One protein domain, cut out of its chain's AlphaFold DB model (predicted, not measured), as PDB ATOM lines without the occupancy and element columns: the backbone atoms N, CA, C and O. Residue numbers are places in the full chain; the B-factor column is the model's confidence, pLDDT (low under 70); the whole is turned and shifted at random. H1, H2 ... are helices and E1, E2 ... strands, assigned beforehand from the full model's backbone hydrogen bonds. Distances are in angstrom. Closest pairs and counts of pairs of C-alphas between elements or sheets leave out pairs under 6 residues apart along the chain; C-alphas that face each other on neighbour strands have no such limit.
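This is residues 2 to 134 and 310 to 393 of the 406 residues of an uncharacterized protein of Laccaria amethystina LaAM-08-1 (UniProt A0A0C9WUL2). A small parallel sheet, E1 E9 E5, lies toward one end of a loop-rich body, with H7 along one face and H1, H5 and H6 at its margins. Toward the other end are a long hairpin, E3 and E4, and a small antiparallel meander, E6 E7 E8, each strand the antiparallel neighbour of the one before; E2 runs out from E1 toward the hairpin. The printed part has 217 residues, under half of them in named elements, with seven named helices and nine named strands in the order H1 H2 E1 H3 E2 H4 E3 E4 E5 E6 E7 E8 H5 H6 E9 H7, a mixed class. It is compact, with a radius of gyration of the C-alphas of 17.9 A and spans of 48 by 42 by 35 A.

Go through residues 2 to 23, which hold no named element, to H1, residues 24 to 31; its closest C-alpha pair with E1, residues 47 to 50, is His 31 and Gln 47, 4.5 A apart. E1 is parallel to its neighbour E9, residues 363 to 366, with N 49 and O 364 within hydrogen-bond range at 2.9 A. E9 is parallel to its other neighbour E5, residues 310 to 314, with N 314 and O 365 at 2.8 A. H1 only grazes this sheet, and H2, residues 36 to 39, is not on it. H3, residues 66 to 72, grazes it and is only just on it, with 5 pairs of C-alphas within 10 A. E2, residues 83 to 88, pairs with no named strand; its closest C-alpha pair with E1 is Ala 84 and Pro 50, 5.0 A apart. H4, residues 93 to 96, is apart from E2. Then find the hairpin of E3, residues 107 to 114, and E4, residues 117 to 128, with N 112 and O 121 at 3.0 A; E4 bends by 82 degrees at residue 125. E6, residues 319 to 321, and E7, residues 324 to 328, form a hairpin, with N 321 and O 324 at 2.9 A; E7 and E8, residues 335 to 337, form another, with N 327 and O 336 at 2.9 A. H5, residues 345 to 350, and H6, residues 355 to 358, only graze the sheet E1 E9 E5. H7, residues 369 to 377, is over E1 and E9 at a height over the sheet of 9.7 A, along the strands, at 6 degrees to E1 on the local plane. Every O i to N i+4 pair is within hydrogen-bond range in H1, H3, H5 and H7; H2, H4 and H6 are too short for one.

Find C-alpha 24 at (253.057, 170.152, 288.228), where H1 begins. E4 measures 23.4 A from first to last C-alpha, E3 20.7 A, E2 15.7 A and H7 12.3 A, ending at C-alpha 377, (249.804, 180.595, 291.040).

The C-alphas of Ala 20 and Pro 101, the two farthest apart, are 56.1 A apart. Residues 135 to 309 are not printed, and C-alphas 134 and 310 are 29.6 A apart across the cut. The link from E1 to H3 is long, and residues 98 to 103 stand free. The mean pLDDT of the printed part is 72.4; 84 residues are under 70, among them 90 to 129.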
ATOM      1  N   ILE A   2     273.096 159.926 300.095       48.22
ATOM      2  CA  ILE A   2     273.198 159.631 301.529       48.22
ATOM      3  C   ILE A   2     271.792 159.225 301.991       48.22
ATOM      4  O   ILE A   2     270.829 159.868 301.571       48.22
ATOM      5  N   PRO A   3     271.617 158.155 302.784       51.44
ATOM      6  CA  PRO A   3     270.309 157.841 303.347       51.44
ATOM      7  C   PRO A   3     269.806 159.019 304.206       51.44
ATOM      8  O   PRO A   3     270.577 159.502 305.031       51.44
ATOM      9  N   PRO A   4     268.534 159.453 304.101       49.47
ATOM     10  CA  PRO A   4     268.020 160.618 304.841       49.47
ATOM     11  C   PRO A   4     268.237 160.560 306.356       49.47
ATOM     12  O   PRO A   4     268.492 161.573 306.995       49.47
ATOM     13  N   LYS A   5     268.211 159.352 306.930       48.38
ATOM     14  CA  LYS A   5     268.497 159.086 308.351       48.38
ATOM     15  C   LYS A   5     269.926 159.438 308.794       48.38
ATOM     16  O   LYS A   5     270.163 159.580 309.987       48.38
ATOM     17  N   ASP A   6     270.854 159.521 307.844       52.19
ATOM     18  CA  ASP A   6     272.269 159.814 308.065       52.19
ATOM     19  C   ASP A   6     272.587 161.282 307.702       52.19
ATOM     20  O   ASP A   6     273.720 161.731 307.880       52.19
ATOM     21  N   SER A   7     271.598 162.041 307.201       52.62
ATOM     22  CA  SER A   7     271.723 163.477 306.957       52.62
ATOM     23  C   SER A   7     271.346 164.268 308.206       52.62
ATOM     24  O   SER A   7     270.314 164.042 308.833       52.62
ATOM     25  N   VAL A   8     272.188 165.240 308.551       54.84
ATOM     26  CA  VAL A   8     271.898 166.230 309.600       54.84
ATOM     27  C   VAL A   8     270.965 167.341 309.113       54.84
ATOM     28  O   VAL A   8     270.505 168.158 309.911       54.84
ATOM     29  N   TRP A   9     270.693 167.386 307.805       54.59
ATOM     30  CA  TRP A   9     269.794 168.364 307.210       54.59
ATOM     31  C   TRP A   9     268.356 167.866 307.293       54.59
ATOM     32  O   TRP A   9     268.086 166.728 306.905       54.59
ATOM     33  N   PRO A  10     267.421 168.700 307.777       56.12
ATOM     34  CA  PRO A  10     266.018 168.331 307.769       56.12
ATOM     35  C   PRO A  10     265.538 168.148 306.326       56.12
ATOM     36  O   PRO A  10     265.897 168.926 305.439       56.12
ATOM     37  N   ASP A  11     264.701 167.136 306.109       59.62
ATOM     38  CA  ASP A  11     264.007 166.914 304.841       59.62
ATOM     39  C   ASP A  11     262.889 167.948 304.677       59.62
ATOM     40  O   ASP A  11     261.726 167.720 305.013       59.62
ATOM     41  N   ILE A  12     263.285 169.151 304.259       59.53
ATOM     42  CA  ILE A  12     262.380 170.258 303.969       59.53
ATOM     43  C   ILE A  12     262.141 170.264 302.465       59.53
ATOM     44  O   ILE A  12     262.889 170.878 301.707       59.53
ATOM     45  N   GLN A  13     261.072 169.597 302.046       61.47
ATOM     46  CA  GLN A  13     260.589 169.658 300.671       61.47
ATOM     47  C   GLN A  13     259.510 170.742 300.589       61.47
ATOM     48  O   GLN A  13     258.442 170.569 301.184       61.47
ATOM     49  N   PRO A  14     259.747 171.871 299.897       65.00
ATOM     50  CA  PRO A  14     258.678 172.824 299.657       65.00
ATOM     51  C   PRO A  14     257.598 172.148 298.803       65.00
ATOM     52  O   PRO A  14     257.870 171.607 297.728       65.00
ATOM     53  N   GLU A  15     256.363 172.149 299.298       74.94
ATOM     54  CA  GLU A  15     255.218 171.590 298.583       74.94
ATOM     55  C   GLU A  15     254.723 172.598 297.536       74.94
ATOM     56  O   GLU A  15     254.414 173.755 297.848       74.94
ATOM     57  N   LEU A  16     254.635 172.156 296.278       79.62
ATOM     58  CA  LEU A  16     253.979 172.921 295.222       79.62
ATOM     59  C   LEU A  16     252.465 172.780 295.390       79.62
ATOM     60  O   LEU A  16     251.904 171.706 295.170       79.62
ATOM     61  N   ILE A  17     251.804 173.869 295.763       82.38
ATOM     62  CA  ILE A  17     250.360 173.898 295.962       82.38
ATOM     63  C   ILE A  17     249.711 174.265 294.638       82.38
ATOM     64  O   ILE A  17     249.784 175.407 294.183       82.38
ATOM     65  N   LEU A  18     249.058 173.282 294.029       84.44
ATOM     66  CA  LEU A  18     248.436 173.418 292.721       84.44
ATOM     67  C   LEU A  18     246.956 173.808 292.852       84.44
ATOM     68  O   LEU A  18     246.232 173.212 293.657       84.44
ATOM     69  N   PRO A  19     246.466 174.770 292.050       85.06
ATOM     70  CA  PRO A  19     245.036 174.966 291.857       85.06
ATOM     71  C   PRO A  19     244.338 173.677 291.395       85.06
ATOM     72  O   PRO A  19     244.939 172.822 290.742       85.06
ATOM     73  N   ALA A  20     243.045 173.542 291.700       86.31
ATOM     74  CA  ALA A  20     242.271 172.373 291.292       86.31
ATOM     75  C   ALA A  20     242.309 172.177 289.764       86.31
ATOM     76  O   ALA A  20     242.017 173.102 289.008       86.31
ATOM     77  N   GLY A  21     242.648 170.961 289.324       85.94
ATOM     78  CA  GLY A  21     242.744 170.606 287.904       85.94
ATOM     79  C   GLY A  21     244.067 170.976 287.229       85.94
ATOM     80  O   GLY A  21     244.204 170.699 286.044       85.94
ATOM     81  N   MET A  22     245.026 171.559 287.956       89.06
ATOM     82  CA  MET A  22     246.361 171.873 287.450       89.06
ATOM     83  C   MET A  22     247.384 170.830 287.909       89.06
ATOM     84  O   MET A  22     247.356 170.366 289.048       89.06
ATOM     85  N   THR A  23     248.310 170.478 287.025       88.62
ATOM     86  CA  THR A  23     249.407 169.536 287.271       88.62
ATOM     87  C   THR A  23     250.743 170.260 287.437       88.62
ATOM     88  O   THR A  23     250.940 171.374 286.951       88.62
ATOM     89  N   ALA A  24     251.707 169.609 288.095       85.62
ATOM     90  CA  ALA A  24     253.057 170.152 288.228       85.62
ATOM     91  C   ALA A  24     253.742 170.332 286.861       85.62
ATOM     92  O   ALA A  24     254.391 171.355 286.647       85.62
ATOM     93  N   ALA A  25     253.568 169.391 285.922       86.00
ATOM     94  CA  ALA A  25     254.074 169.531 284.555       86.00
ATOM     95  C   ALA A  25     253.538 170.786 283.863       86.00
ATOM     96  O   ALA A  25     254.320 171.502 283.243       86.00
ATOM     97  N   GLU A  26     252.242 171.092 283.976       88.25
ATOM     98  CA  GLU A  26     251.665 172.299 283.366       88.25
ATOM     99  C   GLU A  26     252.284 173.573 283.947       88.25
ATOM    100  O   GLU A  26     252.655 174.478 283.199       88.25
ATOM    101  N   VAL A  27     252.460 173.625 285.270       89.31
ATOM    102  CA  VAL A  27     253.092 174.761 285.955       89.31
ATOM    103  C   VAL A  27     254.532 174.955 285.496       89.31
ATOM    104  O   VAL A  27     254.908 176.059 285.096       89.31
ATOM    105  N   TRP A  28     255.333 173.888 285.511       89.12
ATOM    106  CA  TRP A  28     256.723 173.940 285.067       89.12
ATOM    107  C   TRP A  28     256.843 174.264 283.579       89.12
ATOM    108  O   TRP A  28     257.699 175.054 283.206       89.12
ATOM    109  N   THR A  29     255.961 173.737 282.731       86.06
ATOM    110  CA  THR A  29     255.940 174.072 281.296       86.06
ATOM    111  C   THR A  29     255.703 175.563 281.085       86.06
ATOM    112  O   THR A  29     256.355 176.183 280.250       86.06
ATOM    113  N   LYS A  30     254.778 176.142 281.858       89.50
ATOM    114  CA  LYS A  30     254.384 177.546 281.745       89.50
ATOM    115  C   LYS A  30     255.456 178.509 282.266       89.50
ATOM    116  O   LYS A  30     255.655 179.568 281.679       89.50
ATOM    117  N   HIS A  31     256.114 178.152 283.367       93.44
ATOM    118  CA  HIS A  31     257.019 179.036 284.112       93.44
ATOM    119  C   HIS A  31     258.498 178.620 284.036       93.44
ATOM    120  O   HIS A  31     259.335 179.190 284.727       93.44
ATOM    121  N   SER A  32     258.835 177.626 283.218       93.50
ATOM    122  CA  SER A  32     260.200 177.181 282.925       93.50
ATOM    123  C   SER A  32     260.256 176.695 281.474       93.50
ATOM    124  O   SER A  32     260.349 175.499 281.185       93.50
ATOM    125  N   GLN A  33     260.101 177.642 280.552       91.88
ATOM    126  CA  GLN A  33     259.834 177.389 279.141       91.88
ATOM    127  C   GLN A  33     260.964 176.601 278.448       91.88
ATOM    128  O   GLN A  33     262.135 176.978 278.544       91.88
ATOM    129  N   PRO A  34     260.638 175.528 277.702       92.06
ATOM    130  CA  PRO A  34     261.612 174.838 276.861       92.06
ATOM    131  C   PRO A  34     262.068 175.726 275.694       92.06
ATOM    132  O   PRO A  34     261.261 176.434 275.094       92.06
ATOM    133  N   ASN A  35     263.346 175.627 275.313       92.50
ATOM    134  CA  ASN A  35     263.970 176.429 274.252       92.50
ATOM    135  C   ASN A  35     263.746 177.939 274.448       92.50
ATOM    136  O   ASN A  35     263.385 178.650 273.506       92.50
ATOM    137  N   LEU A  36     263.947 178.421 275.680       94.62
ATOM    138  CA  LEU A  36     263.702 179.809 276.076       94.62
ATOM    139  C   LEU A  36     264.311 180.808 275.079       94.62
ATOM    140  O   LEU A  36     263.637 181.717 274.615       94.62
ATOM    141  N   LEU A  37     265.557 180.580 274.664       92.88
ATOM    142  CA  LEU A  37     266.297 181.463 273.757       92.88
ATOM    143  C   LEU A  37     265.705 181.583 272.342       92.88
ATOM    144  O   LEU A  37     266.069 182.495 271.606       92.88
ATOM    145  N   THR A  38     264.823 180.663 271.947       89.56
ATOM    146  CA  THR A  38     264.175 180.674 270.625       89.56
ATOM    147  C   THR A  38     262.762 181.240 270.675       89.56
ATOM    148  O   THR A  38     262.343 181.898 269.727       89.56
ATOM    149  N   PHE A  39     262.021 180.967 271.750       86.44
ATOM    150  CA  PHE A  39     260.575 181.209 271.785       86.44
ATOM    151  C   PHE A  39     260.124 182.230 272.822       86.44
ATOM    152  O   PHE A  39     258.929 182.479 272.897       86.44
ATOM    153  N   TYR A  40     261.027 182.772 273.639       89.12
ATOM    154  CA  TYR A  40     260.630 183.705 274.685       89.12
ATOM    155  C   TYR A  40     260.112 185.025 274.106       89.12
ATOM    156  O   TYR A  40     260.810 185.702 273.347       89.12
ATOM    157  N   ASP A  41     258.919 185.409 274.544       84.38
ATOM    158  CA  ASP A  41     258.301 186.708 274.336       84.38
ATOM    159  C   ASP A  41     258.103 187.409 275.690       84.38
ATOM    160  O   ASP A  41     257.800 186.789 276.703       84.38
ATOM    161  N   VAL A  42     258.258 188.732 275.749       80.38
ATOM    162  CA  VAL A  42     258.086 189.486 277.010       80.38
ATOM    163  C   VAL A  42     256.641 189.460 277.540       80.38
ATOM    164  O   VAL A  42     256.400 189.778 278.705       80.38
ATOM    165  N   THR A  43     255.676 189.099 276.694       81.88
ATOM    166  CA  THR A  43     254.274 188.868 277.060       81.88
ATOM    167  C   THR A  43     254.008 187.452 277.567       81.88
ATOM    168  O   THR A  43     252.915 187.199 278.087       81.88
ATOM    169  N   ASP A  44     254.991 186.550 277.468       84.31
ATOM    170  CA  ASP A  44     254.892 185.208 278.026       84.31
ATOM    171  C   ASP A  44     254.705 185.259 279.551       84.31
ATOM    172  O   ASP A  44     255.021 186.252 280.225       84.31
ATOM    173  N   PRO A  45     254.188 184.172 280.147       87.75
ATOM    174  CA  PRO A  45     254.178 184.024 281.589       87.75
ATOM    175  C   PRO A  45     255.563 184.268 282.191       87.75
ATOM    176  O   PRO A  45     256.595 183.966 281.597       87.75
ATOM    177  N   LYS A  46     255.577 184.775 283.423       93.94
ATOM    178  CA  LYS A  46     256.814 185.006 284.169       93.94
ATOM    179  C   LYS A  46     257.628 183.721 284.294       93.94
ATOM    180  O   LYS A  46     257.062 182.682 284.628       93.94
ATOM    181  N   GLN A  47     258.930 183.791 284.050       95.38
ATOM    182  CA  GLN A  47     259.794 182.608 284.058       95.38
ATOM    183  C   GLN A  47     260.568 182.494 285.371       95.38
ATOM    184  O   GLN A  47     260.941 183.496 285.984       95.38
ATOM    185  N   LEU A  48     260.834 181.258 285.782       94.50
ATOM    186  CA  LEU A  48     261.609 180.919 286.961       94.50
ATOM    187  C   LEU A  48     262.796 180.047 286.598       94.50
ATOM    188  O   LEU A  48     262.683 179.032 285.906       94.50
ATOM    189  N   VAL A  49     263.934 180.449 287.137       96.00
ATOM    190  CA  VAL A  49     265.214 179.790 286.957       96.00
ATOM    191  C   VAL A  49     265.696 179.373 288.344       96.00
ATOM    192  O   VAL A  49     266.058 180.241 289.136       96.00
ATOM    193  N   PRO A  50     265.669 178.077 288.691       94.06
ATOM    194  CA  PRO A  50     266.281 177.583 289.918       94.06
ATOM    195  C   PRO A  50     267.764 177.976 289.984       94.06
ATOM    196  O   PRO A  50     268.559 177.571 289.128       94.06
ATOM    197  N   HIS A  51     268.114 178.800 290.971       91.81
ATOM    198  CA  HIS A  51     269.478 179.250 291.236       91.81
ATOM    199  C   HIS A  51     270.311 178.049 291.673       91.81
ATOM    200  O   HIS A  51     269.944 177.361 292.623       91.81
ATOM    201  N   ARG A  52     271.396 177.758 290.951       88.31
ATOM    202  CA  ARG A  52     272.238 176.569 291.172       88.31
ATOM    203  C   ARG A  52     271.492 175.225 291.095       88.31
ATOM    204  O   ARG A  52     271.970 174.218 291.624       88.31
ATOM    205  N   GLY A  53     270.353 175.175 290.407       90.50
ATOM    206  CA  GLY A  53     269.530 173.972 290.251       90.50
ATOM    207  C   GLY A  53     268.488 173.769 291.359       90.50
ATOM    208  O   GLY A  53     268.050 174.716 292.001       90.50
ATOM    209  N   LEU A  54     268.030 172.524 291.535       87.94
ATOM    210  CA  LEU A  54     267.074 172.130 292.578       87.94
ATOM    211  C   LEU A  54     267.768 171.181 293.572       87.94
ATOM    212  O   LEU A  54     267.836 169.978 293.302       87.94
ATOM    213  N   PRO A  55     268.341 171.700 294.673       80.38
ATOM    214  CA  PRO A  55     269.047 170.892 295.666       80.38
ATOM    215  C   PRO A  55     268.101 170.019 296.496       80.38
ATOM    216  O   PRO A  55     266.909 170.288 296.616       80.38
ATOM    217  N   ASP A  56     268.678 169.010 297.142       78.38
ATOM    218  CA  ASP A  56     268.017 168.191 298.156       78.38
ATOM    219  C   ASP A  56     269.060 167.732 299.183       78.38
ATOM    220  O   ASP A  56     269.657 166.654 299.091       78.38
ATOM    221  N   HIS A  57     269.336 168.597 300.159       72.25
ATOM    222  CA  HIS A  57     270.389 168.356 301.143       72.25
ATOM    223  C   HIS A  57     270.090 167.166 302.068       72.25
ATOM    224  O   HIS A  57     271.024 166.517 302.546       72.25
ATOM    225  N   ALA A  58     268.815 166.826 302.280       68.00
ATOM    226  CA  ALA A  58     268.430 165.646 303.050       68.00
ATOM    227  C   ALA A  58     268.859 164.347 302.350       68.00
ATOM    228  O   ALA A  58     269.281 163.401 303.013       68.00
ATOM    229  N   HIS A  59     268.863 164.334 301.017       73.50
ATOM    230  CA  HIS A  59     269.309 163.196 300.203       73.50
ATOM    231  C   HIS A  59     270.771 163.298 299.729       73.50
ATOM    232  O   HIS A  59     271.282 162.427 299.006       73.50
ATOM    233  N   GLY A  60     271.487 164.337 300.163       71.12
ATOM    234  CA  GLY A  60     272.882 164.553 299.803       71.12
ATOM    235  C   GLY A  60     273.086 165.233 298.445       71.12
ATOM    236  O   GLY A  60     274.157 165.087 297.865       71.12
ATOM    237  N   ILE A  61     272.077 165.926 297.912       78.56
ATOM    238  CA  ILE A  61     272.141 166.696 296.665       78.56
ATOM    239  C   ILE A  61     272.449 168.157 297.009       78.56
ATOM    240  O   ILE A  61     271.689 168.831 297.707       78.56
ATOM    241  N   SER A  62     273.592 168.641 296.534       75.56
ATOM    242  CA  SER A  62     274.101 169.981 296.853       75.56
ATOM    243  C   SER A  62     273.722 171.001 295.782       75.56
ATOM    244  O   SER A  62     273.607 170.643 294.609       75.56
ATOM    245  N   ASP A  63     273.621 172.275 296.160       78.25
ATOM    246  CA  ASP A  63     273.517 173.380 295.200       78.25
ATOM    247  C   ASP A  63     274.672 173.332 294.198       78.25
ATOM    248  O   ASP A  63     275.824 173.108 294.574       78.25
ATOM    249  N   GLY A  64     274.368 173.539 292.920       79.62
ATOM    250  CA  GLY A  64     275.356 173.583 291.842       79.62
ATOM    251  C   GLY A  64     275.944 172.218 291.479       79.62
ATOM    252  O   GLY A  64     276.850 172.144 290.650       79.62
ATOM    253  N   SER A  65     275.450 171.130 292.082       82.81
ATOM    254  CA  SER A  65     275.800 169.767 291.678       82.81
ATOM    255  C   SER A  65     275.142 169.386 290.351       82.81
ATOM    256  O   SER A  65     274.091 169.912 289.976       82.81
ATOM    257  N   MET A  66     275.730 168.414 289.651       85.06
ATOM    258  CA  MET A  66     275.136 167.863 288.429       85.06
ATOM    259  C   MET A  66     273.750 167.278 288.671       85.06
ATOM    260  O   MET A  66     272.877 167.385 287.816       85.06
ATOM    261  N   GLU A  67     273.539 166.681 289.837       87.75
ATOM    262  CA  GLU A  67     272.266 166.136 290.272       87.75
ATOM    263  C   GLU A  67     271.215 167.245 290.410       87.75
ATOM    264  O   GLU A  67     270.152 167.143 289.799       87.75
ATOM    265  N   ALA A  68     271.528 168.340 291.114       88.38
ATOM    266  CA  ALA A  68     270.617 169.478 291.268       88.38
ATOM    267  C   ALA A  68     270.268 170.132 289.920       88.38
ATOM    268  O   ALA A  68     269.103 170.441 289.652       88.38
ATOM    269  N   LEU A  69     271.262 170.302 289.042       92.19
ATOM    270  CA  LEU A  69     271.063 170.845 287.696       92.19
ATOM    271  C   LEU A  69     270.233 169.898 286.818       92.19
ATOM    272  O   LEU A  69     269.337 170.342 286.101       92.19
ATOM    273  N   SER A  70     270.482 168.590 286.901       92.00
ATOM    274  CA  SER A  70     269.736 167.555 286.174       92.00
ATOM    275  C   SER A  70     268.279 167.463 286.625       92.00
ATOM    276  O   SER A  70     267.412 167.193 285.797       92.00
ATOM    277  N   ILE A  71     267.986 167.717 287.906       91.12
ATOM    278  CA  ILE A  71     266.609 167.809 288.416       91.12
ATOM    279  C   ILE A  71     265.933 169.082 287.897       91.12
ATOM    280  O   ILE A  71     264.802 169.015 287.421       91.12
ATOM    281  N   ALA A  72     266.616 170.229 287.948       92.75
ATOM    282  CA  ALA A  72     266.077 171.507 287.475       92.75
ATOM    283  C   ALA A  72     265.795 171.533 285.966       92.75
ATOM    284  O   ALA A  72     264.876 172.220 285.525       92.75
ATOM    285  N   THR A  73     266.555 170.758 285.190       94.00
ATOM    286  CA  THR A  73     266.483 170.710 283.719       94.00
ATOM    287  C   THR A  73     265.962 169.386 283.167       94.00
ATOM    288  O   THR A  73     266.040 169.145 281.963       94.00
ATOM    289  N   ALA A  74     265.404 168.524 284.016       90.31
ATOM    290  CA  ALA A  74     264.883 167.211 283.638       90.31
ATOM    291  C   ALA A  74     263.769 167.262 282.575       90.31
ATOM    292  O   ALA A  74     263.557 166.285 281.862       90.31
ATOM    293  N   GLY A  75     263.099 168.405 282.438       84.44
ATOM    294  CA  GLY A  75     262.042 168.618 281.467       84.44
ATOM    295  C   GLY A  75     260.658 168.226 281.973       84.44
ATOM    296  O   GLY A  75     260.461 167.659 283.052       84.44
ATOM    297  N   VAL A  76     259.671 168.567 281.150       71.12
ATOM    298  CA  VAL A  76     258.246 168.506 281.500       71.12
ATOM    299  C   VAL A  76     257.734 167.073 281.656       71.12
ATOM    300  O   VAL A  76     256.872 166.830 282.497       71.12
ATOM    301  N   ASP A  77     258.327 166.123 280.928       71.56
ATOM    302  CA  ASP A  77     257.985 164.696 280.999       71.56
ATOM    303  C   ASP A  77     258.304 164.096 282.385       71.56
ATOM    304  O   ASP A  77     257.666 163.136 282.814       71.56
ATOM    305  N   GLU A  78     259.238 164.703 283.127       73.56
ATOM    306  CA  GLU A  78     259.583 164.334 284.507       73.56
ATOM    307  C   GLU A  78     258.866 165.221 285.555       73.56
ATOM    308  O   GLU A  78     259.167 165.135 286.744       73.56
ATOM    309  N   ASN A  79     257.894 166.061 285.157       79.31
ATOM    310  CA  ASN A  79     257.261 167.089 286.006       79.31
ATOM    311  C   ASN A  79     258.286 168.058 286.633       79.31
ATOM    312  O   ASN A  79     258.235 168.367 287.834       79.31
ATOM    313  N   ARG A  80     259.250 168.504 285.825       85.56
ATOM    314  CA  ARG A  80     260.337 169.406 286.222       85.56
ATOM    315  C   ARG A  80     260.521 170.536 285.208       85.56
ATOM    316  O   ARG A  80     259.874 170.569 284.161       85.56
ATOM    317  N   GLY A  81     261.386 171.483 285.558       90.00
ATOM    318  CA  GLY A  81     261.709 172.637 284.727       90.00
ATOM    319  C   GLY A  81     262.615 172.317 283.536       90.00
ATOM    320  O   GLY A  81     263.090 171.195 283.346       90.00
ATOM    321  N   ASN A  82     262.857 173.350 282.732       94.62
ATOM    322  CA  ASN A  82     263.822 173.353 281.629       94.62
ATOM    323  C   ASN A  82     264.938 174.381 281.851       94.62
ATOM    324  O   ASN A  82     265.828 174.511 281.017       94.62
ATOM    325  N   LEU A  83     264.888 175.137 282.945       96.06
ATOM    326  CA  LEU A  83     265.807 176.231 283.220       96.06
ATOM    327  C   LEU A  83     266.636 175.901 284.456       96.06
ATOM    328  O   LEU A  83     266.133 175.299 285.400       96.06
ATOM    329  N   ALA A  84     267.893 176.321 284.460       95.88
ATOM    330  CA  ALA A  84     268.710 176.370 285.663       95.88
ATOM    331  C   ALA A  84     269.751 177.474 285.529       95.88
ATOM    332  O   ALA A  84     270.156 177.834 284.422       95.88
ATOM    333  N   GLU A  85     270.187 177.993 286.663       95.06
ATOM    334  CA  GLU A  85     271.360 178.847 286.755       95.06
ATOM    335  C   GLU A  85     272.509 178.054 287.390       95.06
ATOM    336  O   GLU A  85     272.277 177.098 288.135       95.06
ATOM    337  N   LEU A  86     273.746 178.402 287.037       91.00
ATOM    338  CA  LEU A  86     274.939 177.908 287.707       91.00
ATOM    339  C   LEU A  86     276.063 178.946 287.706       91.00
ATOM    340  O   LEU A  86     276.335 179.592 286.691       91.00
ATOM    341  N   ASP A  87     276.800 178.978 288.815       86.31
ATOM    342  CA  ASP A  87     278.062 179.699 288.920       86.31
ATOM    343  C   ASP A  87     279.121 179.045 288.019       86.31
ATOM    344  O   ASP A  87     279.418 177.850 288.121       86.31
ATOM    345  N   THR A  88     279.747 179.845 287.160       82.00
ATOM    346  CA  THR A  88     280.835 179.417 286.277       82.00
ATOM    347  C   THR A  88     282.120 180.154 286.610       82.00
ATOM    348  O   THR A  88     282.137 181.369 286.805       82.00
ATOM    349  N   LEU A  89     283.221 179.407 286.668       71.75
ATOM    350  CA  LEU A  89     284.544 179.943 286.968       71.75
ATOM    351  C   LEU A  89     285.521 179.436 285.911       71.75
ATOM    352  O   LEU A  89     285.641 178.227 285.708       71.75
ATOM    353  N   TYR A  90     286.241 180.341 285.248       61.81
ATOM    354  CA  TYR A  90     287.307 179.950 284.323       61.81
ATOM    355  C   TYR A  90     288.497 179.407 285.119       61.81
ATOM    356  O   TYR A  90     289.058 178.376 284.749       61.81
ATOM    357  N   LYS A  91     288.842 180.095 286.224       57.03
ATOM    358  CA  LYS A  91     289.734 179.683 287.330       57.03
ATOM    359  C   LYS A  91     289.441 180.584 288.550       57.03
ATOM    360  O   LYS A  91     289.779 181.758 288.503       57.03
ATOM    361  N   GLY A  92     288.839 180.074 289.631       38.84
ATOM    362  CA  GLY A  92     288.412 180.901 290.781       38.84
ATOM    363  C   GLY A  92     288.302 180.136 292.113       38.84
ATOM    364  O   GLY A  92     288.426 178.914 292.105       38.84
ATOM    365  N   PRO A  93     288.060 180.820 293.255       37.84
ATOM    366  CA  PRO A  93     288.658 180.632 294.598       37.84
ATOM    367  C   PRO A  93     288.371 179.328 295.362       37.84
ATOM    368  O   PRO A  93     288.813 179.184 296.499       37.84
ATOM    369  N   TRP A  94     287.774 178.325 294.722       38.09
ATOM    370  CA  TRP A  94     288.177 176.947 295.024       38.09
ATOM    371  C   TRP A  94     289.616 176.672 294.568       38.09
ATOM    372  O   TRP A  94     290.183 175.671 294.955       38.09
ATOM    373  N   SER A  95     290.246 177.577 293.817       34.41
ATOM    374  CA  SER A  95     291.641 177.533 293.375       34.41
ATOM    375  C   SER A  95     292.696 177.721 294.477       34.41
ATOM    376  O   SER A  95     293.883 177.684 294.165       34.41
ATOM    377  N   SER A  96     292.320 177.906 295.749       35.84
ATOM    378  CA  SER A  96     293.214 177.577 296.879       35.84
ATOM    379  C   SER A  96     293.258 176.065 297.169       35.84
ATOM    380  O   SER A  96     294.203 175.594 297.789       35.84
ATOM    381  N   PHE A  97     292.307 175.299 296.631       38.91
ATOM    382  CA  PHE A  97     292.457 173.911 296.191       38.91
ATOM    383  C   PHE A  97     292.740 173.901 294.680       38.91
ATOM    384  O   PHE A  97     291.933 173.490 293.847       38.91
ATOM    385  N   SER A  98     293.914 174.389 294.287       33.78
ATOM    386  CA  SER A  98     294.484 173.963 293.014       33.78
ATOM    387  C   SER A  98     294.761 172.466 293.126       33.78
ATOM    388  O   SER A  98     295.726 172.092 293.794       33.78
ATOM    389  N   LEU A  99     293.913 171.633 292.514       36.97
ATOM    390  CA  LEU A  99     294.214 170.214 292.377       36.97
ATOM    391  C   LEU A  99     295.577 170.088 291.705       36.97
ATOM    392  O   LEU A  99     295.786 170.610 290.603       36.97
ATOM    393  N   GLN A 100     296.521 169.444 292.380       39.44
ATOM    394  CA  GLN A 100     297.770 169.058 291.747       39.44
ATOM    395  C   GLN A 100     297.447 168.101 290.586       39.44
ATOM    396  O   GLN A 100     296.447 167.378 290.636       39.44
ATOM    397  N   PRO A 101     298.258 168.069 289.516       34.78
ATOM    398  CA  PRO A 101     298.074 167.100 288.441       34.78
ATOM    399  C   PRO A 101     297.959 165.669 288.998       34.78
ATOM    400  O   PRO A 101     298.908 165.156 289.585       34.78
ATOM    401  N   GLY A 102     296.795 165.038 288.817       37.75
ATOM    402  CA  GLY A 102     296.489 163.696 289.333       37.75
ATOM    403  C   GLY A 102     295.539 163.650 290.537       37.75
ATOM    404  O   GLY A 102     295.124 162.558 290.916       37.75
ATOM    405  N   GLU A 103     295.160 164.791 291.116       38.28
ATOM    406  CA  GLU A 103     294.147 164.843 292.174       38.28
ATOM    407  C   GLU A 103     292.722 164.823 291.585       38.28
ATOM    408  O   GLU A 103     292.436 165.449 290.561       38.28
ATOM    409  N   GLU A 104     291.814 164.073 292.216       45.19
ATOM    410  CA  GLU A 104     290.410 164.011 291.801       45.19
ATOM    411  C   GLU A 104     289.666 165.309 292.140       45.19
ATOM    412  O   GLU A 104     289.884 165.891 293.201       45.19
ATOM    413  N   MET A 105     288.726 165.715 291.274       45.84
ATOM    414  CA  MET A 105     287.748 166.770 291.582       45.84
ATOM    415  C   MET A 105     287.171 166.558 292.988       45.84
ATOM    416  O   MET A 105     286.680 165.452 293.254       45.84
ATOM    417  N   PRO A 106     287.214 167.568 293.881       50.34
ATOM    418  CA  PRO A 106     286.736 167.397 295.239       50.34
ATOM    419  C   PRO A 106     285.269 166.979 295.203       50.34
ATOM    420  O   PRO A 106     284.458 167.518 294.437       50.34
ATOM    421  N   TYR A 107     284.940 166.003 296.043       46.06
ATOM    422  CA  TYR A 107     283.557 165.699 296.356       46.06
ATOM    423  C   TYR A 107     282.878 166.981 296.842       46.06
ATOM    424  O   TYR A 107     283.454 167.737 297.623       46.06
ATOM    425  N   PHE A 108     281.667 167.244 296.366       51.84
ATOM    426  CA  PHE A 108     280.828 168.298 296.901       51.84
ATOM    427  C   PHE A 108     280.585 167.979 298.360       51.84
ATOM    428  O   PHE A 108     280.200 166.869 298.744       51.84
ATOM    429  N   ILE A 109     280.833 168.985 299.171       50.78
ATOM    430  CA  ILE A 109     280.785 168.827 300.596       50.78
ATOM    431  C   ILE A 109     279.538 169.519 301.103       50.78
ATOM    432  O   ILE A 109     279.418 170.742 301.013       50.78
ATOM    433  N   ILE A 110     278.627 168.738 301.671       52.91
ATOM    434  CA  ILE A 110     277.599 169.315 302.521       52.91
ATOM    435  C   ILE A 110     278.300 169.723 303.811       52.91
ATOM    436  O   ILE A 110     278.856 168.894 304.538       52.91
ATOM    437  N   ARG A 111     278.365 171.033 304.036       54.97
ATOM    438  CA  ARG A 111     279.062 171.601 305.184       54.97
ATOM    439  C   ARG A 111     278.235 171.358 306.437       54.97
ATOM    440  O   ARG A 111     277.077 171.758 306.475       54.97
ATOM    441  N   ASP A 112     278.824 170.728 307.444       51.97
ATOM    442  CA  ASP A 112     278.144 170.524 308.717       51.97
ATOM    443  C   ASP A 112     278.221 171.798 309.570       51.97
ATOM    444  O   ASP A 112     279.239 172.498 309.584       51.97
ATOM    445  N   VAL A 113     277.123 172.132 310.247       47.69
ATOM    446  CA  VAL A 113     276.962 173.364 311.027       47.69
ATOM    447  C   VAL A 113     276.736 173.000 312.484       47.69
ATOM    448  O   VAL A 113     275.632 172.621 312.858       47.69
ATOM    449  N   GLN A 114     277.723 173.242 313.344       53.34
ATOM    450  CA  GLN A 114     277.580 173.093 314.790       53.34
ATOM    451  C   GLN A 114     277.847 174.423 315.468       53.34
ATOM    452  O   GLN A 114     278.817 175.108 315.154       53.34
ATOM    453  N   ALA A 115     277.006 174.778 316.440       51.78
ATOM    454  CA  ALA A 115     277.236 175.958 317.266       51.78
ATOM    455  C   ALA A 115     277.503 177.222 316.427       51.78
ATOM    456  O   ALA A 115     278.477 177.929 316.677       51.78
ATOM    457  N   SER A 116     276.661 177.502 315.420       41.59
ATOM    458  CA  SER A 116     276.771 178.663 314.509       41.59
ATOM    459  C   SER A 116     278.023 178.734 313.625       41.59
ATOM    460  O   SER A 116     278.256 179.741 312.955       41.59
ATOM    461  N   GLN A 117     278.838 177.686 313.604       43.28
ATOM    462  CA  GLN A 117     280.044 177.616 312.794       43.28
ATOM    463  C   GLN A 117     279.961 176.402 311.883       43.28
ATOM    464  O   GLN A 117     279.469 175.345 312.280       43.28
ATOM    465  N   TYR A 118     280.475 176.534 310.657       51.19
ATOM    466  CA  TYR A 118     280.830 175.322 309.936       51.19
ATOM    467  C   TYR A 118     281.900 174.613 310.754       51.19
ATOM    468  O   TYR A 118     282.933 175.204 311.070       51.19
ATOM    469  N   THR A 119     281.662 173.352 311.087       52.16
ATOM    470  CA  THR A 119     282.578 172.553 311.911       52.16
ATOM    471  C   THR A 119     283.895 172.250 311.207       52.16
ATOM    472  O   THR A 119     284.766 171.611 311.790       52.16
ATOM    473  N   GLN A 120     284.016 172.633 309.928       49.62
ATOM    474  CA  GLN A 120     284.955 172.059 308.959       49.62
ATOM    475  C   GLN A 120     284.813 170.533 308.838       49.62
ATOM    476  O   GLN A 120     285.605 169.892 308.153       49.62
ATOM    477  N   GLN A 121     283.798 169.957 309.489       43.84
ATOM    478  CA  GLN A 121     283.336 168.619 309.229       43.84
ATOM    479  C   GLN A 121     282.333 168.717 308.097       43.84
ATOM    480  O   GLN A 121     281.616 169.695 307.867       43.84
ATOM    481  N   TYR A 122     282.422 167.697 307.290       53.25
ATOM    482  CA  TYR A 122     282.107 167.766 305.899       53.25
ATOM    483  C   TYR A 122     281.533 166.403 305.632       53.25
ATOM    484  O   TYR A 122     282.263 165.419 305.732       53.25
ATOM    485  N   ILE A 123     280.224 166.341 305.398       54.56
ATOM    486  CA  ILE A 123     279.599 165.076 305.040       54.56
ATOM    487  C   ILE A 123     279.944 164.879 303.566       54.56
ATOM    488  O   ILE A 123     279.454 165.644 302.724       54.56
ATOM    489  N   PRO A 124     280.840 163.931 303.236       54.34
ATOM    490  CA  PRO A 124     281.226 163.717 301.857       54.34
ATOM    491  C   PRO A 124     279.985 163.230 301.118       54.34
ATOM    492  O   PRO A 124     279.389 162.216 301.486       54.34
ATOM    493  N   THR A 125     279.570 163.969 300.096       59.47
ATOM    494  CA  THR A 125     278.586 163.457 299.142       59.47
ATOM    495  C   THR A 125     279.325 162.753 298.011       59.47
ATOM    496  O   THR A 125     280.532 162.911 297.857       59.47
ATOM    497  N   ASN A 126     278.604 162.000 297.184       64.31
ATOM    498  CA  ASN A 126     279.188 161.464 295.952       64.31
ATOM    499  C   ASN A 126     279.178 162.487 294.803       64.31
ATOM    500  O   ASN A 126     279.684 162.177 293.726       64.31
ATOM    501  N   ASN A 127     278.608 163.678 295.014       63.25
ATOM    502  CA  ASN A 127     278.554 164.726 294.002       63.25
ATOM    503  C   ASN A 127     279.976 165.274 293.801       63.25
ATOM    504  O   ASN A 127     280.784 165.240 294.728       63.25
ATOM    505  N   LYS A 128     280.306 165.800 292.622       64.81
ATOM    506  CA  LYS A 128     281.630 166.379 292.330       64.81
ATOM    507  C   LYS A 128     281.480 167.740 291.667       64.81
ATOM    508  O   LYS A 128     280.529 167.959 290.910       64.81
ATOM    509  N   VAL A 129     282.430 168.642 291.921       67.44
ATOM    510  CA  VAL A 129     282.595 169.803 291.036       67.44
ATOM    511  C   VAL A 129     282.804 169.250 289.631       67.44
ATOM    512  O   VAL A 129     283.595 168.329 289.434       67.44
ATOM    513  N   THR A 130     282.026 169.746 288.677       70.19
ATOM    514  CA  THR A 130     282.001 169.196 287.324       70.19
ATOM    515  C   THR A 130     282.586 170.208 286.357       70.19
ATOM    516  O   THR A 130     282.325 171.403 286.453       70.19
ATOM    517  N   GLU A 131     283.423 169.723 285.443       79.50
ATOM    518  CA  GLU A 131     283.944 170.546 284.359       79.50
ATOM    519  C   GLU A 131     282.776 171.030 283.490       79.50
ATOM    520  O   GLU A 131     281.855 170.267 283.192       79.50
ATOM    521  N   LEU A 132     282.790 172.309 283.118       83.00
ATOM    522  CA  LEU A 132     281.630 172.955 282.517       83.00
ATOM    523  C   LEU A 132     281.188 172.280 281.212       83.00
ATOM    524  O   LEU A 132     280.002 172.010 281.059       83.00
ATOM    525  N   ILE A 133     282.093 171.970 280.279       83.75
ATOM    526  CA  ILE A 133     281.713 171.312 279.017       83.75
ATOM    527  C   ILE A 133     281.092 169.947 279.279       83.75
ATOM    528  O   ILE A 133     280.087 169.608 278.653       83.75
ATOM    529  N   HIS A 134     281.650 169.177 280.209       82.06
ATOM    530  CA  HIS A 134     281.078 167.902 280.612       82.06
ATOM    531  C   HIS A 134     279.662 168.070 281.178       82.06
ATOM    532  O   HIS A 134     278.750 167.352 280.760       82.06
ATOM    533  N   ILE A 310     263.555 191.868 281.804       97.94
ATOM    534  CA  ILE A 310     264.289 192.137 283.036       97.94
ATOM    535  C   ILE A 310     264.426 190.840 283.827       97.94
ATOM    536  O   ILE A 310     263.438 190.167 284.123       97.94
ATOM    537  N   ILE A 311     265.662 190.504 284.178       98.12
ATOM    538  CA  ILE A 311     266.011 189.335 284.976       98.12
ATOM    539  C   ILE A 311     266.295 189.815 286.399       98.12
ATOM    540  O   ILE A 311     267.245 190.560 286.642       98.12
ATOM    541  N   GLY A 312     265.433 189.424 287.333       96.38
ATOM    542  CA  GLY A 312     265.590 189.680 288.762       96.38
ATOM    543  C   GLY A 312     266.160 188.467 289.495       96.38
ATOM    544  O   GLY A 312     266.302 187.382 288.927       96.38
ATOM    545  N   VAL A 313     266.437 188.644 290.785       92.44
ATOM    546  CA  VAL A 313     266.920 187.565 291.653       92.44
ATOM    547  C   VAL A 313     266.089 187.475 292.922       92.44
ATOM    548  O   VAL A 313     265.653 188.490 293.463       92.44
ATOM    549  N   SER A 314     265.899 186.259 293.414       88.06
ATOM    550  CA  SER A 314     265.370 185.974 294.740       88.06
ATOM    551  C   SER A 314     266.361 185.082 295.473       88.06
ATOM    552  O   SER A 314     266.786 184.054 294.943       88.06
ATOM    553  N   ILE A 315     266.731 185.482 296.686       83.12
ATOM    554  CA  ILE A 315     267.719 184.764 297.497       83.12
ATOM    555  C   ILE A 315     267.055 184.105 298.700       83.12
ATOM    556  O   ILE A 315     265.967 184.491 299.108       83.12
ATOM    557  N   THR A 316     267.731 183.167 299.342       74.38
ATOM    558  CA  THR A 316     267.355 182.664 300.664       74.38
ATOM    559  C   THR A 316     268.528 182.737 301.638       74.38
ATOM    560  O   THR A 316     269.690 182.907 301.271       74.38
ATOM    561  N   TYR A 317     268.222 182.640 302.928       69.25
ATOM    562  CA  TYR A 317     269.225 182.374 303.953       69.25
ATOM    563  C   TYR A 317     269.692 180.921 303.790       69.25
ATOM    564  O   TYR A 317     268.890 180.035 303.506       69.25
ATOM    565  N   GLY A 318     270.989 180.683 303.965       63.56
ATOM    566  CA  GLY A 318     271.565 179.349 303.810       63.56
ATOM    567  C   GLY A 318     271.165 178.406 304.946       63.56
ATOM    568  O   GLY A 318     270.899 177.238 304.703       63.56
ATOM    569  N   TYR A 319     271.121 178.903 306.190       64.25
ATOM    570  CA  TYR A 319     270.671 178.137 307.362       64.25
ATOM    571  C   TYR A 319     270.357 179.050 308.559       64.25
ATOM    572  O   TYR A 319     270.711 180.236 308.564       64.25
ATOM    573  N   SER A 320     269.708 178.506 309.594       61.41
ATOM    574  CA  SER A 320     269.579 179.160 310.902       61.41
ATOM    575  C   SER A 320     270.010 178.233 312.043       61.41
ATOM    576  O   SER A 320     269.918 177.014 311.942       61.41
ATOM    577  N   TYR A 321     270.540 178.811 313.120       59.16
ATOM    578  CA  TYR A 321     270.983 178.090 314.313       59.16
ATOM    579  C   TYR A 321     270.799 178.974 315.551       59.16
ATOM    580  O   TYR A 321     271.214 180.131 315.542       59.16
ATOM    581  N   ASN A 322     270.173 178.449 316.612       64.00
ATOM    582  CA  ASN A 322     269.872 179.183 317.855       64.00
ATOM    583  C   ASN A 322     269.232 180.571 317.624       64.00
ATOM    584  O   ASN A 322     269.568 181.544 318.294       64.00
ATOM    585  N   GLY A 323     268.321 180.676 316.653       65.19
ATOM    586  CA  GLY A 323     267.644 181.933 316.311       65.19
ATOM    587  C   GLY A 323     268.476 182.916 315.477       65.19
ATOM    588  O   GLY A 323     267.946 183.941 315.050       65.19
ATOM    589  N   GLN A 324     269.744 182.613 315.181       67.12
ATOM    590  CA  GLN A 324     270.573 183.397 314.269       67.12
ATOM    591  C   GLN A 324     270.491 182.838 312.844       67.12
ATOM    592  O   GLN A 324     270.517 181.625 312.636       67.12
ATOM    593  N   ARG A 325     270.381 183.728 311.853       75.06
ATOM    594  CA  ARG A 325     270.337 183.392 310.420       75.06
ATOM    595  C   ARG A 325     271.714 183.582 309.792       75.06
ATOM    596  O   ARG A 325     272.454 184.482 310.188       75.06
ATOM    597  N   TYR A 326     272.014 182.784 308.775       72.81
ATOM    598  CA  TYR A 326     273.262 182.845 308.020       72.81
ATOM    599  C   TYR A 326     272.984 182.835 306.525       72.81
ATOM    600  O   TYR A 326     272.028 182.234 306.046       72.81
ATOM    601  N   THR A 327     273.849 183.503 305.781       73.00
ATOM    602  CA  THR A 327     273.857 183.546 304.316       73.00
ATOM    603  C   THR A 327     275.262 183.243 303.836       73.00
ATOM    604  O   THR A 327     276.221 183.364 304.593       73.00
ATOM    605  N   ASN A 328     275.414 182.891 302.566       66.62
ATOM    606  CA  ASN A 328     276.737 182.823 301.963       66.62
ATOM    607  C   ASN A 328     277.184 184.224 301.522       66.62
ATOM    608  O   ASN A 328     276.388 185.026 301.028       66.62
ATOM    609  N   SER A 329     278.459 184.528 301.742       61.31
ATOM    610  CA  SER A 329     279.134 185.692 301.178       61.31
ATOM    611  C   SER A 329     279.166 185.565 299.661       61.31
ATOM    612  O   SER A 329     279.601 184.540 299.137       61.31
ATOM    613  N   PHE A 330     278.754 186.621 298.961       55.78
ATOM    614  CA  PHE A 330     278.755 186.643 297.501       55.78
ATOM    615  C   PHE A 330     280.170 186.464 296.925       55.78
ATOM    616  O   PHE A 330     280.342 185.753 295.944       55.78
ATOM    617  N   HIS A 331     281.197 187.039 297.560       53.06
ATOM    618  CA  HIS A 331     282.574 186.991 297.050       53.06
ATOM    619  C   HIS A 331     283.328 185.709 297.401       53.06
ATOM    620  O   HIS A 331     284.185 185.271 296.641       53.06
ATOM    621  N   THR A 332     283.061 185.135 298.574       53.38
ATOM    622  CA  THR A 332     283.888 184.045 299.111       53.38
ATOM    623  C   THR A 332     283.147 182.721 299.239       53.38
ATOM    624  O   THR A 332     283.777 181.694 299.476       53.38
ATOM    625  N   GLY A 333     281.813 182.725 299.155       55.47
ATOM    626  CA  GLY A 333     280.986 181.554 299.439       55.47
ATOM    627  C   GLY A 333     281.071 181.066 300.894       55.47
ATOM    628  O   GLY A 333     280.522 180.011 301.215       55.47
ATOM    629  N   TYR A 334     281.767 181.787 301.783       58.38
ATOM    630  CA  TYR A 334     281.824 181.494 303.219       58.38
ATOM    631  C   TYR A 334     280.535 181.934 303.911       58.38
ATOM    632  O   TYR A 334     279.906 182.890 303.451       58.38
ATOM    633  N   PRO A 335     280.141 181.281 305.020       59.31
ATOM    634  CA  PRO A 335     278.975 181.724 305.754       59.31
ATOM    635  C   PRO A 335     279.292 183.081 306.372       59.31
ATOM    636  O   PRO A 335     280.371 183.314 306.919       59.31
ATOM    637  N   VAL A 336     278.327 183.973 306.314       70.25
ATOM    638  CA  VAL A 336     278.332 185.218 307.062       70.25
ATOM    639  C   VAL A 336     277.014 185.302 307.803       70.25
ATOM    640  O   VAL A 336     275.985 184.801 307.334       70.25
ATOM    641  N   ALA A 337     277.053 185.904 308.989       79.12
ATOM    642  CA  ALA A 337     275.829 186.199 309.708       79.12
ATOM    643  C   ALA A 337     274.900 186.999 308.791       79.12
ATOM    644  O   ALA A 337     275.344 187.867 308.033       79.12
ATOM    645  N   TRP A 338     273.610 186.684 308.847       82.62
ATOM    646  CA  TRP A 338     272.612 187.562 308.270       82.62
ATOM    647  C   TRP A 338     272.785 188.943 308.913       82.62
ATOM    648  O   TRP A 338     272.864 189.004 310.146       82.62
ATOM    649  N   PRO A 339     272.896 190.023 308.121       84.31
ATOM    650  CA  PRO A 339     273.065 191.358 308.672       84.31
ATOM    651  C   PRO A 339     271.940 191.697 309.653       84.31
ATOM    652  O   PRO A 339     270.857 191.113 309.594       84.31
ATOM    653  N   ALA A 340     272.200 192.628 310.564       84.50
ATOM    654  CA  ALA A 340     271.213 193.094 311.531       84.50
ATOM    655  C   ALA A 340     270.751 194.516 311.189       84.50
ATOM    656  O   ALA A 340     271.484 195.289 310.572       84.50
ATOM    657  N   GLY A 341     269.546 194.872 311.636       87.56
ATOM    658  CA  GLY A 341     268.979 196.205 311.423       87.56
ATOM    659  C   GLY A 341     268.821 196.546 309.940       87.56
ATOM    660  O   GLY A 341     268.623 195.669 309.111       87.56
ATOM    661  N   ALA A 342     268.952 197.825 309.593       88.19
ATOM    662  CA  ALA A 342     268.676 198.309 308.240       88.19
ATOM    663  C   ALA A 342     269.523 197.658 307.126       88.19
ATOM    664  O   ALA A 342     269.083 197.599 305.978       88.19
ATOM    665  N   GLU A 343     270.703 197.118 307.447       88.38
ATOM    666  CA  GLU A 343     271.533 196.369 306.495       88.38
ATOM    667  C   GLU A 343     270.867 195.048 306.052       88.38
ATOM    668  O   GLU A 343     271.109 194.562 304.946       88.38
ATOM    669  N   SER A 344     269.995 194.462 306.886       87.38
ATOM    670  CA  SER A 344     269.302 193.202 306.584       87.38
ATOM    671  C   SER A 344     268.177 193.362 305.573       87.38
ATOM    672  O   SER A 344     267.876 192.413 304.848       87.38
ATOM    673  N   HIS A 345     267.573 194.550 305.503       87.81
ATOM    674  CA  HIS A 345     266.314 194.786 304.797       87.81
ATOM    675  C   HIS A 345     266.390 194.447 303.306       87.81
ATOM    676  O   HIS A 345     265.478 193.818 302.775       87.81
ATOM    677  N   GLY A 346     267.505 194.770 302.640       86.00
ATOM    678  CA  GLY A 346     267.703 194.420 301.229       86.00
ATOM    679  C   GLY A 346     267.653 192.913 300.999       86.00
ATOM    680  O   GLY A 346     266.936 192.425 300.125       86.00
ATOM    681  N   LYS A 347     268.351 192.152 301.844       85.44
ATOM    682  CA  LYS A 347     268.340 190.689 301.764       85.44
ATOM    683  C   LYS A 347     266.986 190.100 302.142       85.44
ATOM    684  O   LYS A 347     266.575 189.104 301.559       85.44
ATOM    685  N   GLU A 348     266.295 190.702 303.106       84.94
ATOM    686  CA  GLU A 348     264.973 190.245 303.537       84.94
ATOM    687  C   GLU A 348     263.937 190.420 302.436       84.94
ATOM    688  O   GLU A 348     263.211 189.472 302.157       84.94
ATOM    689  N   LEU A 349     263.927 191.563 301.750       86.81
ATOM    690  CA  LEU A 349     263.033 191.779 300.615       86.81
ATOM    691  C   LEU A 349     263.386 190.898 299.408       86.81
ATOM    692  O   LEU A 349     262.482 190.380 298.757       86.81
ATOM    693  N   MET A 350     264.671 190.656 299.120       87.88
ATOM    694  CA  MET A 350     265.061 189.684 298.082       87.88
ATOM    695  C   MET A 350     264.634 188.246 298.425       87.88
ATOM    696  O   MET A 350     264.454 187.424 297.524       87.88
ATOM    697  N   ALA A 351     264.459 187.940 299.713       83.19
ATOM    698  CA  ALA A 351     263.983 186.645 300.183       83.19
ATOM    699  C   ALA A 351     262.458 186.502 300.225       83.19
ATOM    700  O   ALA A 351     261.966 185.406 300.495       83.19
ATOM    701  N   VAL A 352     261.702 187.566 299.937       82.94
ATOM    702  CA  VAL A 352     260.243 187.492 299.806       82.94
ATOM    703  C   VAL A 352     259.888 186.861 298.450       82.94
ATOM    704  O   VAL A 352     260.188 187.457 297.409       82.94
ATOM    705  N   PRO A 353     259.220 185.689 298.419       81.00
ATOM    706  CA  PRO A 353     258.819 185.051 297.168       81.00
ATOM    707  C   PRO A 353     257.952 185.969 296.302       81.00
ATOM    708  O   PRO A 353     256.990 186.576 296.772       81.00
ATOM    709  N   GLY A 354     258.295 186.069 295.020       83.25
ATOM    710  CA  GLY A 354     257.614 186.899 294.028       83.25
ATOM    711  C   GLY A 354     257.856 188.406 294.130       83.25
ATOM    712  O   GLY A 354     257.413 189.133 293.240       83.25
ATOM    713  N   ASN A 355     258.603 188.893 295.127       88.06
ATOM    714  CA  ASN A 355     258.961 190.309 295.211       88.06
ATOM    715  C   ASN A 355     259.644 190.841 293.936       88.06
ATOM    716  O   ASN A 355     259.185 191.857 293.416       88.06
ATOM    717  N   PRO A 356     260.618 190.142 293.319       91.25
ATOM    718  CA  PRO A 356     261.221 190.628 292.078       91.25
ATOM    719  C   PRO A 356     260.210 190.834 290.936       91.25
ATOM    720  O   PRO A 356     260.352 191.774 290.155       91.25
ATOM    721  N   PHE A 357     259.153 190.014 290.851       90.62
ATOM    722  CA  PHE A 357     258.089 190.213 289.860       90.62
ATOM    723  C   PHE A 357     257.291 191.492 290.122       90.62
ATOM    724  O   PHE A 357     256.967 192.206 289.174       90.62
ATOM    725  N   MET A 358     257.020 191.814 291.392       89.94
ATOM    726  CA  MET A 358     256.370 193.074 291.778       89.94
ATOM    727  C   MET A 358     257.236 194.293 291.441       89.94
ATOM    728  O   MET A 358     256.707 195.343 291.086       89.94
ATOM    729  N   LEU A 359     258.562 194.140 291.489       92.31
ATOM    730  CA  LEU A 359     259.525 195.166 291.081       92.31
ATOM    731  C   LEU A 359     259.692 195.269 289.557       92.31
ATOM    732  O   LEU A 359     260.420 196.132 289.072       92.31
ATOM    733  N   GLY A 360     259.006 194.421 288.788       94.00
ATOM    734  CA  GLY A 360     258.976 194.483 287.331       94.00
ATOM    735  C   GLY A 360     259.871 193.469 286.624       94.00
ATOM    736  O   GLY A 360     260.024 193.589 285.409       94.00
ATOM    737  N   ALA A 361     260.424 192.465 287.310       95.88
ATOM    738  CA  ALA A 361     261.114 191.362 286.645       95.88
ATOM    739  C   ALA A 361     260.159 190.554 285.745       95.88
ATOM    740  O   ALA A 361     258.964 190.404 286.022       95.88
ATOM    741  N   ASP A 362     260.693 190.025 284.651       96.62
ATOM    742  CA  ASP A 362     260.011 189.106 283.734       96.62
ATOM    743  C   ASP A 362     260.483 187.663 283.949       96.62
ATOM    744  O   ASP A 362     259.692 186.722 283.872       96.62
ATOM    745  N   ILE A 363     261.749 187.513 284.336       97.44
ATOM    746  CA  ILE A 363     262.399 186.250 284.675       97.44
ATOM    747  C   ILE A 363     263.036 186.403 286.055       97.44
ATOM    748  O   ILE A 363     263.611 187.451 286.350       97.44
ATOM    749  N   VAL A 364     262.951 185.382 286.906       96.31
ATOM    750  CA  VAL A 364     263.576 185.406 288.235       96.31
ATOM    751  C   VAL A 364     264.462 184.188 288.442       96.31
ATOM    752  O   VAL A 364     264.001 183.047 288.377       96.31
ATOM    753  N   ILE A 365     265.733 184.453 288.734       95.88
ATOM    754  CA  ILE A 365     266.682 183.467 289.253       95.88
ATOM    755  C   ILE A 365     266.425 183.328 290.753       95.88
ATOM    756  O   ILE A 365     266.455 184.326 291.469       95.88
ATOM    757  N   CYS A 366     266.105 182.131 291.238       91.38
ATOM    758  CA  CYS A 366     265.569 181.950 292.587       91.38
ATOM    759  C   CYS A 366     266.137 180.732 293.314       91.38
ATOM    760  O   CYS A 366     266.091 179.619 292.799       91.38
ATOM    761  N   ASP A 367     266.563 180.931 294.563       83.56
ATOM    762  CA  ASP A 367     266.927 179.830 295.471       83.56
ATOM    763  C   ASP A 367     265.717 178.950 295.835       83.56
ATOM    764  O   ASP A 367     265.836 177.763 296.126       83.56
ATOM    765  N   ARG A 368     264.518 179.546 295.839       79.69
ATOM    766  CA  ARG A 368     263.264 178.921 296.281       79.69
ATOM    767  C   ARG A 368     262.241 178.882 295.151       79.69
ATOM    768  O   ARG A 368     261.247 179.614 295.162       79.69
ATOM    769  N   ALA A 369     262.510 178.052 294.145       86.50
ATOM    770  CA  ALA A 369     261.695 177.990 292.931       86.50
ATOM    771  C   ALA A 369     260.232 177.606 293.205       86.50
ATOM    772  O   ALA A 369     259.326 178.217 292.643       86.50
ATOM    773  N   VAL A 370     259.984 176.655 294.109       83.69
ATOM    774  CA  VAL A 370     258.618 176.211 294.442       83.69
ATOM    775  C   VAL A 370     257.799 177.320 295.106       83.69
ATOM    776  O   VAL A 370     256.636 177.509 294.760       83.69
ATOM    777  N   ASP A 371     258.390 178.109 296.003       81.88
ATOM    778  CA  ASP A 371     257.659 179.197 296.663       81.88
ATOM    779  C   ASP A 371     257.347 180.339 295.700       81.88
ATOM    780  O   ASP A 371     256.249 180.887 295.726       81.88
ATOM    781  N   ASN A 372     258.277 180.651 294.794       84.50
ATOM    782  CA  ASN A 372     258.016 181.614 293.731       84.50
ATOM    783  C   ASN A 372     256.943 181.107 292.751       84.50
ATOM    784  O   ASN A 372     256.118 181.902 292.302       84.50
ATOM    785  N   LEU A 373     256.895 179.800 292.461       87.19
ATOM    786  CA  LEU A 373     255.800 179.197 291.694       87.19
ATOM    787  C   LEU A 373     254.464 179.342 292.423       87.19
ATOM    788  O   LEU A 373     253.503 179.804 291.815       87.19
ATOM    789  N   ASN A 374     254.400 179.024 293.718       83.81
ATOM    790  CA  ASN A 374     253.186 179.210 294.517       83.81
ATOM    791  C   ASN A 374     252.699 180.672 294.463       83.81
ATOM    792  O   ASN A 374     251.509 180.916 294.252       83.81
ATOM    793  N   THR A 375     253.611 181.650 294.542       84.06
ATOM    794  CA  THR A 375     253.261 183.070 294.375       84.06
ATOM    795  C   THR A 375     252.687 183.372 292.989       84.06
ATOM    796  O   THR A 375     251.671 184.058 292.891       84.06
ATOM    797  N   LEU A 376     253.279 182.840 291.915       86.06
ATOM    798  CA  LEU A 376     252.762 183.016 290.548       86.06
ATOM    799  C   LEU A 376     251.391 182.356 290.332       86.06
ATOM    800  O   LEU A 376     250.606 182.828 289.510       86.06
ATOM    801  N   LEU A 377     251.094 181.288 291.071       84.88
ATOM    802  CA  LEU A 377     249.804 180.595 291.040       84.88
ATOM    803  C   LEU A 377     248.751 181.236 291.955       84.88
ATOM    804  O   LEU A 377     247.590 180.828 291.920       84.88
ATOM    805  N   GLY A 378     249.133 182.219 292.775       82.06
ATOM    806  CA  GLY A 378     248.256 182.810 293.785       82.06
ATOM    807  C   GLY A 378     247.844 181.821 294.882       82.06
ATOM    808  O   GLY A 378     246.769 181.967 295.465       82.06
ATOM    809  N   THR A 379     248.658 180.794 295.141       78.56
ATOM    810  CA  THR A 379     248.399 179.772 296.167       78.56
ATOM    811  C   THR A 379     249.122 180.092 297.477       78.56
ATOM    812  O   THR A 379     249.805 181.110 297.609       78.56
ATOM    813  N   LYS A 380     248.906 179.268 298.516       64.12
ATOM    814  CA  LYS A 380     249.507 179.511 299.834       64.12
ATOM    815  C   LYS A 380     251.031 179.390 299.723       64.12
ATOM    816  O   LYS A 380     251.555 178.405 299.217       64.12
ATOM    817  N   MET A 381     251.744 180.388 300.229       56.66
ATOM    818  CA  MET A 381     253.191 180.303 300.396       56.66
ATOM    819  C   MET A 381     253.486 179.468 301.640       56.66
ATOM    820  O   MET A 381     252.954 179.759 302.717       56.66
ATOM    821  N   TYR A 382     254.339 178.456 301.516       50.28
ATOM    822  CA  TYR A 382     254.944 177.859 302.693       50.28
ATOM    823  C   TYR A 382     256.189 178.660 303.062       50.28
ATOM    824  O   TYR A 382     257.056 178.933 302.241       50.28
ATOM    825  N   SER A 383     256.290 178.984 304.348       45.12
ATOM    826  CA  SER A 383     257.470 179.473 305.071       45.12
ATOM    827  C   SER A 383     257.982 180.880 304.756       45.12
ATOM    828  O   SER A 383     258.800 181.117 303.865       45.12
ATOM    829  N   TRP A 384     257.657 181.777 305.686       40.75
ATOM    830  CA  TRP A 384     258.686 182.677 306.174       40.75
ATOM    831  C   TRP A 384     259.756 181.852 306.923       40.75
ATOM    832  O   TRP A 384     259.421 180.914 307.644       40.75
ATOM    833  N   PRO A 385     261.040 182.226 306.847       41.53
ATOM    834  CA  PRO A 385     262.134 181.599 307.603       41.53
ATOM    835  C   PRO A 385     261.924 181.558 309.121       41.53
ATOM    836  O   PRO A 385     262.493 180.724 309.816       41.53
ATOM    837  N   LYS A 386     261.107 182.482 309.644       39.66
ATOM    838  CA  LYS A 386     260.736 182.540 311.063       39.66
ATOM    839  C   LYS A 386     259.958 181.299 311.527       39.66
ATOM    840  O   LYS A 386     259.889 181.055 312.725       39.66
ATOM    841  N   ASP A 387     259.414 180.524 310.586       39.56
ATOM    842  CA  ASP A 387     258.573 179.357 310.851       39.56
ATOM    843  C   ASP A 387     259.356 178.028 310.792       39.56
ATOM    844  O   ASP A 387     258.801 176.974 311.094       39.56
ATOM    845  N   VAL A 388     260.653 178.058 310.443       38.31
ATOM    846  CA  VAL A 388     261.523 176.871 310.397       38.31
ATOM    847  C   VAL A 388     262.649 177.020 311.421       38.31
ATOM    848  O   VAL A 388     263.720 177.562 311.143       38.31
ATOM    849  N   ASN A 389     262.409 176.510 312.631       35.47
ATOM    850  CA  ASN A 389     263.486 176.218 313.574       35.47
ATOM    851  C   ASN A 389     264.232 174.980 313.070       35.47
ATOM    852  O   ASN A 389     263.726 173.864 313.188       35.47
ATOM    853  N   TYR A 390     265.435 175.163 312.527       37.31
ATOM    854  CA  TYR A 390     266.331 174.035 312.285       37.31
ATOM    855  C   TYR A 390     266.696 173.454 313.657       37.31
ATOM    856  O   TYR A 390     267.174 174.199 314.522       37.31
ATOM    857  N   PRO A 391     266.411 172.168 313.918       26.81
ATOM    858  CA  PRO A 391     266.709 171.587 315.212       26.81
ATOM    859  C   PRO A 391     268.226 171.644 315.451       26.81
ATOM    860  O   PRO A 391     269.003 171.357 314.539       26.81
ATOM    861  N   PRO A 392     268.684 172.007 316.662       28.19
ATOM    862  CA  PRO A 392     270.093 171.882 316.994       28.19
ATOM    863  C   PRO A 392     270.499 170.405 316.886       28.19
ATOM    864  O   PRO A 392     269.758 169.531 317.336       28.19
ATOM    865  N   LEU A 393     271.695 170.158 316.339       31.11
ATOM    866  CA  LEU A 393     272.339 168.865 316.020       31.11
ATOM    867  C   LEU A 393     272.303 167.745 317.085       31.11
ATOM    868  O   LEU A 393     272.789 166.652 316.832       31.11
TER     869      LEU A 393